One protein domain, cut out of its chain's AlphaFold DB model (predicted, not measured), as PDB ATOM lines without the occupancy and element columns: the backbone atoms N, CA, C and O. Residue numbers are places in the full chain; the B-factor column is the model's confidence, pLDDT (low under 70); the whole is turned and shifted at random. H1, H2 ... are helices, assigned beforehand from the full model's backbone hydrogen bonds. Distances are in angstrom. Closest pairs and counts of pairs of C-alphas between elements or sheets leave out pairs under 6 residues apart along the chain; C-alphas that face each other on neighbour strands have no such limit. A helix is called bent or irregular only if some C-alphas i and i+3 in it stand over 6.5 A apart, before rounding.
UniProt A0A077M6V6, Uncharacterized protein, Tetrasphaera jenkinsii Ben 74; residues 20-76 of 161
ATOM      1  N   ALA A  20     177.926 275.114 135.915       67.81
ATOM      2  CA  ALA A  20     179.042 274.250 136.284       67.81
ATOM      3  C   ALA A  20     179.551 274.521 137.712       67.81
ATOM      4  O   ALA A  20     179.815 273.575 138.444       67.81
ATOM      5  N   GLU A  21     179.618 275.779 138.153       68.88
ATOM      6  CA  GLU A  21     179.973 276.140 139.533       68.88
ATOM      7  C   GLU A  21     178.887 275.719 140.535       68.88
ATOM      8  O   GLU A  21     179.196 275.221 141.617       68.88
ATOM      9  N   ARG A  22     177.606 275.843 140.164       72.31
ATOM     10  CA  ARG A  22     176.470 275.507 141.036       72.31
ATOM     11  C   ARG A  22     176.278 274.003 141.240       72.31
ATOM     12  O   ARG A  22     175.845 273.592 142.314       72.31
ATOM     13  N   TYR A  23     176.592 273.186 140.232       82.31
ATOM     14  CA  TYR A  23     176.426 271.727 140.280       82.31
ATOM     15  C   TYR A  23     177.746 270.952 140.350       82.31
ATOM     16  O   TYR A  23     177.720 269.743 140.575       82.31
ATOM     17  N   GLY A  24     178.891 271.623 140.211       81.62
ATOM     18  CA  GLY A  24     180.209 270.993 140.138       81.62
ATOM     19  C   GLY A  24     180.532 270.141 141.359       81.62
ATOM     20  O   GLY A  24     180.951 268.999 141.206       81.62
ATOM     21  N   LEU A  25     180.248 270.636 142.568       86.50
ATOM     22  CA  LEU A  25     180.493 269.871 143.795       86.50
ATOM     23  C   LEU A  25     179.644 268.594 143.863       86.50
ATOM     24  O   LEU A  25     180.155 267.532 144.210       86.50
ATOM     25  N   MET A  26     178.361 268.682 143.502       87.00
ATOM     26  CA  MET A  26     177.459 267.525 143.487       87.00
ATOM     27  C   MET A  26     177.873 266.513 142.418       87.00
ATOM     28  O   MET A  26     177.892 265.313 142.681       87.00
ATOM     29  N   ALA A  27     178.259 266.992 141.235       87.81
ATOM     30  CA  ALA A  27     178.751 266.147 140.158       87.81
ATOM     31  C   ALA A  27     180.035 265.410 140.566       87.81
ATOM     32  O   ALA A  27     180.120 264.200 140.390       87.81
ATOM     33  N   VAL A  28     181.000 266.106 141.176       88.12
ATOM     34  CA  VAL A  28     182.248 265.501 141.672       88.12
ATOM     35  C   VAL A  28     181.963 264.444 142.736       88.12
ATOM     36  O   VAL A  28     182.549 263.367 142.685       88.12
ATOM     37  N   LEU A  29     181.038 264.709 143.661       85.69
ATOM     38  CA  LEU A  29     180.632 263.751 144.692       85.69
ATOM     39  C   LEU A  29     180.054 262.467 144.091       85.69
ATOM     40  O   LEU A  29     180.468 261.372 144.467       85.69
ATOM     41  N   VAL A  30     179.129 262.602 143.140       93.31
ATOM     42  CA  VAL A  30     178.508 261.457 142.461       93.31
ATOM     43  C   VAL A  30     179.550 260.680 141.659       93.31
ATOM     44  O   VAL A  30     179.619 259.458 141.772       93.31
ATOM     45  N   ILE A  31     180.395 261.376 140.896       93.88
ATOM     46  CA  ILE A  31     181.465 260.755 140.109       93.88
ATOM     47  C   ILE A  31     182.426 259.999 141.026       93.88
ATOM     48  O   ILE A  31     182.740 258.846 140.750       93.88
ATOM     49  N   ALA A  32     182.860 260.609 142.129       87.75
ATOM     50  CA  ALA A  32     183.755 259.972 143.087       87.75
ATOM     51  C   ALA A  32     183.108 258.739 143.730       87.75
ATOM     52  O   ALA A  32     183.740 257.688 143.809       87.75
ATOM     53  N   PHE A  33     181.840 258.836 144.140       91.75
ATOM     54  CA  PHE A  33     181.115 257.715 144.732       91.75
ATOM     55  C   PHE A  33     181.000 256.538 143.759       91.75
ATOM     56  O   PHE A  33     181.293 255.402 144.132       91.75
ATOM     57  N   VAL A  34     180.622 256.802 142.504       95.31
ATOM     58  CA  VAL A  34     180.525 255.774 141.459       95.31
ATOM     59  C   VAL A  34     181.902 255.189 141.150       95.31
ATOM     60  O   VAL A  34     182.047 253.970 141.115       95.31
ATOM     61  N   ALA A  35     182.925 256.030 140.989       93.31
ATOM     62  CA  ALA A  35     184.282 255.590 140.693       93.31
ATOM     63  C   ALA A  35     184.831 254.665 141.786       93.31
ATOM     64  O   ALA A  35     185.284 253.567 141.476       93.31
ATOM     65  N   PHE A  36     184.735 255.050 143.061       88.56
ATOM     66  CA  PHE A  36     185.185 254.195 144.161       88.56
ATOM     67  C   PHE A  36     184.302 252.958 144.349       88.56
ATOM     68  O   PHE A  36     184.828 251.903 144.683       88.56
ATOM     69  N   SER A  37     183.000 253.034 144.061       91.50
ATOM     70  CA  SER A  37     182.127 251.851 144.085       91.50
ATOM     71  C   SER A  37     182.500 250.821 143.016       91.50
ATOM     72  O   SER A  37     182.373 249.628 143.262       91.50
ATOM     73  N   VAL A  38     182.977 251.265 141.849       94.69
ATOM     74  CA  VAL A  38     183.423 250.378 140.759       94.69
ATOM     75  C   VAL A  38     184.857 249.886 140.971       94.69
ATOM     76  O   VAL A  38     185.146 248.724 140.709       94.69
ATOM     77  N   LEU A  39     185.762 250.753 141.432       91.62
ATOM     78  CA  LEU A  39     187.178 250.423 141.630       91.62
ATOM     79  C   LEU A  39     187.424 249.584 142.891       91.62
ATOM     80  O   LEU A  39     188.390 248.826 142.941       91.62
ATOM     81  N   LEU A  40     186.573 249.725 143.910       89.88
ATOM     82  CA  LEU A  40     186.689 249.058 145.210       89.88
ATOM     83  C   LEU A  40     185.354 248.389 145.612       89.88
ATOM     84  O   LEU A  40     184.812 248.695 146.676       89.88
ATOM     85  N   PRO A  41     184.800 247.481 144.787       88.75
ATOM     86  CA  PRO A  41     183.432 246.974 144.945       88.75
ATOM     87  C   PRO A  41     183.234 246.140 146.216       88.75
ATOM     88  O   PRO A  41     182.164 246.176 146.818       88.75
ATOM     89  N   GLU A  42     184.280 245.450 146.672       86.75
ATOM     90  CA  GLU A  42     184.234 244.593 147.863       86.75
ATOM     91  C   GLU A  42     184.440 245.358 149.179       86.75
ATOM     92  O   GLU A  42     184.270 244.793 150.257       86.75
ATOM     93  N   THR A  43     184.844 246.634 149.128       76.31
ATOM     94  CA  THR A  43     185.208 247.404 150.332       76.31
ATOM     95  C   THR A  43     184.441 248.715 150.449       76.31
ATOM     96  O   THR A  43     183.891 248.993 151.515       76.31
ATOM     97  N   PHE A  44     184.329 249.502 149.377       85.50
ATOM     98  CA  PHE A  44     183.761 250.849 149.419       85.50
ATOM     99  C   PHE A  44     182.223 250.886 149.531       85.50
ATOM    100  O   PHE A  44     181.736 251.494 150.490       85.50
ATOM    101  N   PRO A  45     181.427 250.222 148.665       90.19
ATOM    102  CA  PRO A  45     179.963 250.238 148.747       90.19
ATOM    103  C   PRO A  45     179.419 249.211 149.759       90.19
ATOM    104  O   PRO A  45     178.322 248.680 149.599       90.19
ATOM    105  N   THR A  46     180.181 248.899 150.810       89.25
ATOM    106  CA  THR A  46     179.772 247.930 151.832       89.25
ATOM    107  C   THR A  46     179.070 248.608 153.004       89.25
ATOM    108  O   THR A  46     179.414 249.715 153.419       89.25
ATOM    109  N   LEU A  47     178.127 247.895 153.627       88.25
ATOM    110  CA  LEU A  47     177.500 248.318 154.888       88.25
ATOM    111  C   LEU A  47     178.530 248.542 156.006       88.25
ATOM    112  O   LEU A  47     178.319 249.398 156.862       88.25
ATOM    113  N   GLY A  48     179.633 247.788 156.003       72.94
ATOM    114  CA  GLY A  48     180.736 247.969 156.947       72.94
ATOM    115  C   GLY A  48     181.416 249.327 156.780       72.94
ATOM    116  O   GLY A  48     181.557 250.058 157.758       72.94
ATOM    117  N   ASN A  49     181.752 249.701 155.544       69.81
ATOM    118  CA  ASN A  49     182.365 250.992 155.243       69.81
ATOM    119  C   ASN A  49     181.396 252.161 155.477       69.81
ATOM    120  O   ASN A  49     181.777 253.144 156.100       69.81
ATOM    121  N   VAL A  50     180.115 252.031 155.109       77.38
ATOM    122  CA  VAL A  50     179.092 253.051 155.418       77.38
ATOM    123  C   VAL A  50     178.961 253.263 156.930       77.38
ATOM    124  O   VAL A  50     178.976 254.402 157.398       77.38
ATOM    125  N   LYS A  51     178.901 252.183 157.721       69.88
ATOM    126  CA  LYS A  51     178.896 252.275 159.191       69.88
ATOM    127  C   LYS A  51     180.178 252.914 159.723       69.88
ATOM    128  O   LYS A  51     180.097 253.742 160.623       69.88
ATOM    129  N   ALA A  52     181.342 252.579 159.168       62.97
ATOM    130  CA  ALA A  52     182.618 253.173 159.562       62.97
ATOM    131  C   ALA A  52     182.681 254.679 159.250       62.97
ATOM    132  O   ALA A  52     183.115 255.458 160.097       62.97
ATOM    133  N   MET A  53     182.191 255.103 158.082       72.25
ATOM    134  CA  MET A  53     182.106 256.511 157.685       72.25
ATOM    135  C   MET A  53     181.167 257.296 158.606       72.25
ATOM    136  O   MET A  53     181.537 258.365 159.090       72.25
ATOM    137  N   ILE A  54     179.986 256.744 158.906       74.31
ATOM    138  CA  ILE A  54     179.012 257.358 159.819       74.31
ATOM    139  C   ILE A  54     179.583 257.446 161.240       74.31
ATOM    140  O   ILE A  54     179.561 258.516 161.844       74.31
ATOM    141  N   ASN A  55     180.161 256.359 161.760       69.25
ATOM    142  CA  ASN A  55     180.749 256.332 163.102       69.25
ATOM    143  C   ASN A  55     181.937 257.297 163.238       69.25
ATOM    144  O   ASN A  55     182.089 257.933 164.278       69.25
ATOM    145  N   SER A  56     182.745 257.454 162.184       61.09
ATOM    146  CA  SER A  56     183.888 258.379 162.184       61.09
ATOM    147  C   SER A  56     183.462 259.850 162.192       61.09
ATOM    148  O   SER A  56     184.185 260.693 162.716       61.09
ATOM    149  N   GLN A  57     182.280 260.175 161.658       58.09
ATOM    150  CA  GLN A  57     181.733 261.536 161.705       58.09
ATOM    151  C   GLN A  57     180.863 261.803 162.941       58.09
ATOM    152  O   GLN A  57     180.666 262.963 163.306       58.09
ATOM    153  N   ALA A  58     180.384 260.759 163.622       70.88
ATOM    154  CA  ALA A  58     179.522 260.890 164.796       70.88
ATOM    155  C   ALA A  58     180.199 261.649 165.950       70.88
ATOM    156  O   ALA A  58     179.563 262.492 166.577       70.88
ATOM    157  N   ILE A  59     181.494 261.410 166.196       67.06
ATOM    158  CA  ILE A  59     182.250 262.121 167.241       67.06
ATOM    159  C   ILE A  59     182.354 263.615 166.913       67.06
ATOM    160  O   ILE A  59     182.121 264.444 167.784       67.06
ATOM    161  N   ILE A  60     182.635 263.977 165.657       66.44
ATOM    162  CA  ILE A  60     182.755 265.382 165.235       66.44
ATOM    163  C   ILE A  60     181.401 266.098 165.315       66.44
ATOM    164  O   ILE A  60     181.349 267.235 165.772       66.44
ATOM    165  N   LEU A  61     180.304 265.442 164.926       75.06
ATOM    166  CA  LEU A  61     178.951 266.002 165.031       75.06
ATOM    167  C   LEU A  61     178.505 266.184 166.485       75.06
ATOM    168  O   LEU A  61     177.957 267.230 166.831       75.06
ATOM    169  N   LEU A  62     178.768 265.197 167.345       78.31
ATOM    170  CA  LEU A  62     178.491 265.301 168.777       78.31
ATOM    171  C   LEU A  62     179.331 266.399 169.429       78.31
ATOM    172  O   LEU A  62     178.790 267.182 170.205       78.31
ATOM    173  N   LEU A  63     180.616 266.508 169.074       65.88
ATOM    174  CA  LEU A  63     181.471 267.606 169.516       65.88
ATOM    175  C   LEU A  63     180.945 268.950 169.006       65.88
ATOM    176  O   LEU A  63     180.814 269.865 169.800       65.88
ATOM    177  N   ALA A  64     180.567 269.080 167.734       71.56
ATOM    178  CA  ALA A  64     180.036 270.327 167.181       71.56
ATOM    179  C   ALA A  64     178.756 270.791 167.898       71.56
ATOM    180  O   ALA A  64     178.630 271.966 168.234       71.56
ATOM    181  N   LEU A  65     177.837 269.867 168.200       78.81
ATOM    182  CA  LEU A  65     176.630 270.163 168.976       78.81
ATOM    183  C   LEU A  65     176.955 270.504 170.435       78.81
ATOM    184  O   LEU A  65     176.416 271.477 170.966       78.81
ATOM    185  N   ALA A  66     177.862 269.759 171.069       74.06
ATOM    186  CA  ALA A  66     178.317 270.031 172.431       74.06
ATOM    187  C   ALA A  66     179.023 271.390 172.543       74.06
ATOM    188  O   ALA A  66     178.853 272.089 173.537       74.06
ATOM    189  N   LEU A  67     179.753 271.790 171.500       62.38
ATOM    190  CA  LEU A  67     180.482 273.053 171.401       62.38
ATOM    191  C   LEU A  67     179.561 274.262 171.199       62.38
ATOM    192  O   LEU A  67     179.985 275.380 171.466       62.38
ATOM    193  N   THR A  68     178.293 274.079 170.820       76.56
ATOM    194  CA  THR A  68     177.332 275.188 170.670       76.56
ATOM    195  C   THR A  68     177.122 275.975 171.971       76.56
ATOM    196  O   THR A  68     176.961 277.194 171.930       76.56
ATOM    197  N   LEU A  69     177.126 275.293 173.124       64.19
ATOM    198  CA  LEU A  69     176.974 275.906 174.451       64.19
ATOM    199  C   LEU A  69     178.236 276.701 174.864       64.19
ATOM    200  O   LEU A  69     178.099 277.891 175.135       64.19
ATOM    201  N   PRO A  70     179.456 276.129 174.821       61.38
ATOM    202  CA  PRO A  70     180.711 276.867 175.016       61.38
ATOM    203  C   PRO A  70     180.901 278.044 174.047       61.38
ATOM    204  O   PRO A  70     181.245 279.143 174.468       61.38
ATOM    205  N   LEU A  71     180.586 277.862 172.757       66.25
ATOM    206  CA  LEU A  71     180.692 278.917 171.739       66.25
ATOM    207  C   LEU A  71     179.752 280.102 172.009       66.25
ATOM    208  O   LEU A  71     180.055 281.227 171.622       66.25
ATOM    209  N   ARG A  72     178.613 279.869 172.674       68.12
ATOM    210  CA  ARG A  72     177.693 280.929 173.118       68.12
ATOM    211  C   ARG A  72     178.187 281.653 174.369       68.12
ATOM    212  O   ARG A  72     177.854 282.823 174.532       68.12
ATOM    213  N   SER A  73     178.967 280.982 175.211       60.94
ATOM    214  CA  SER A  73     179.573 281.558 176.415       60.94
ATOM    215  C   SER A  73     180.828 282.385 176.126       60.94
ATOM    216  O   SER A  73     181.317 283.058 177.022       60.94
ATOM    217  N   GLY A  74     181.350 282.351 174.895       56.16
ATOM    218  CA  GLY A  74     182.585 283.047 174.513       56.16
ATOM    219  C   GLY A  74     183.869 282.328 174.938       56.16
ATOM    220  O   GLY A  74     184.931 282.667 174.429       56.16
ATOM    221  N   ASP A  75     183.760 281.294 175.773       60.25
ATOM    222  CA  ASP A  75     184.872 280.469 176.241       60.25
ATOM    223  C   ASP A  75     184.891 279.141 175.479       60.25
ATOM    224  O   ASP A  75     184.194 278.176 175.808       60.25
ATOM    225  N   PHE A  76     185.686 279.097 174.412       56.03
ATOM    226  CA  PHE A  76     185.890 277.902 173.603       56.03
ATOM    227  C   PHE A  76     187.238 277.258 173.930       56.03
ATOM    228  O   PHE A  76     188.267 277.644 173.382       56.03
TER     229      PHE A  76
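What this domain is: This is residues 20 to 76 of the 161 residues of an uncharacterized protein of Tetrasphaera jenkinsii Ben 74 (UniProt A0A077M6V6). A long, slightly bent helix, H2, and a shorter one, H1, make an open, flat V, joined at its corner by a loop, residues 40 to 46, with no contact between the two arms of the V. The printed part has 57 residues with two named helices, H1 then H2, and no named strand: all helix. It is extended, with a radius of gyration of the C-alphas of 16.9 A and spans of 47 by 33 by 11 A.

How they stand to each other: H2, residues 47 to 73, was assigned as one helix by its hydrogen bonds but is bent: C-alphas 56 and 59 are 6.5 A apart. Its arms, H2a, residues 47 to 56, and H2b, residues 59 to 73, stand at a shallow tilt of 21 degrees. H1, residues 20 to 39, is apart from H2a and from H2b. Every O i to N i+4 pair is within hydrogen-bond range in H2a, against 9 of 11 in H2b and 14 of 16 in H1.

Where its parts are: H2a measures 14.0 A from C-alpha 47 at (177.500, 248.318, 154.888), and H2b 21.7 A to C-alpha 73 at (179.573, 281.558, 176.415). H1 measures 25.7 A from C-alpha 20 at (179.042, 274.250, 136.284); it has a kink of 30 degrees near residue 27 and is irregular, with C-alphas 22 and 25 7.5 A apart.

The domain as a whole: The farthest C-alphas, Val 38 and Ser 73, are 47.5 A apart. The printed part has no cut, and the H1 to H2 link is short. Mean pLDDT of the printed part is 77.1; 20 residues are under 70, among them 69 to 76.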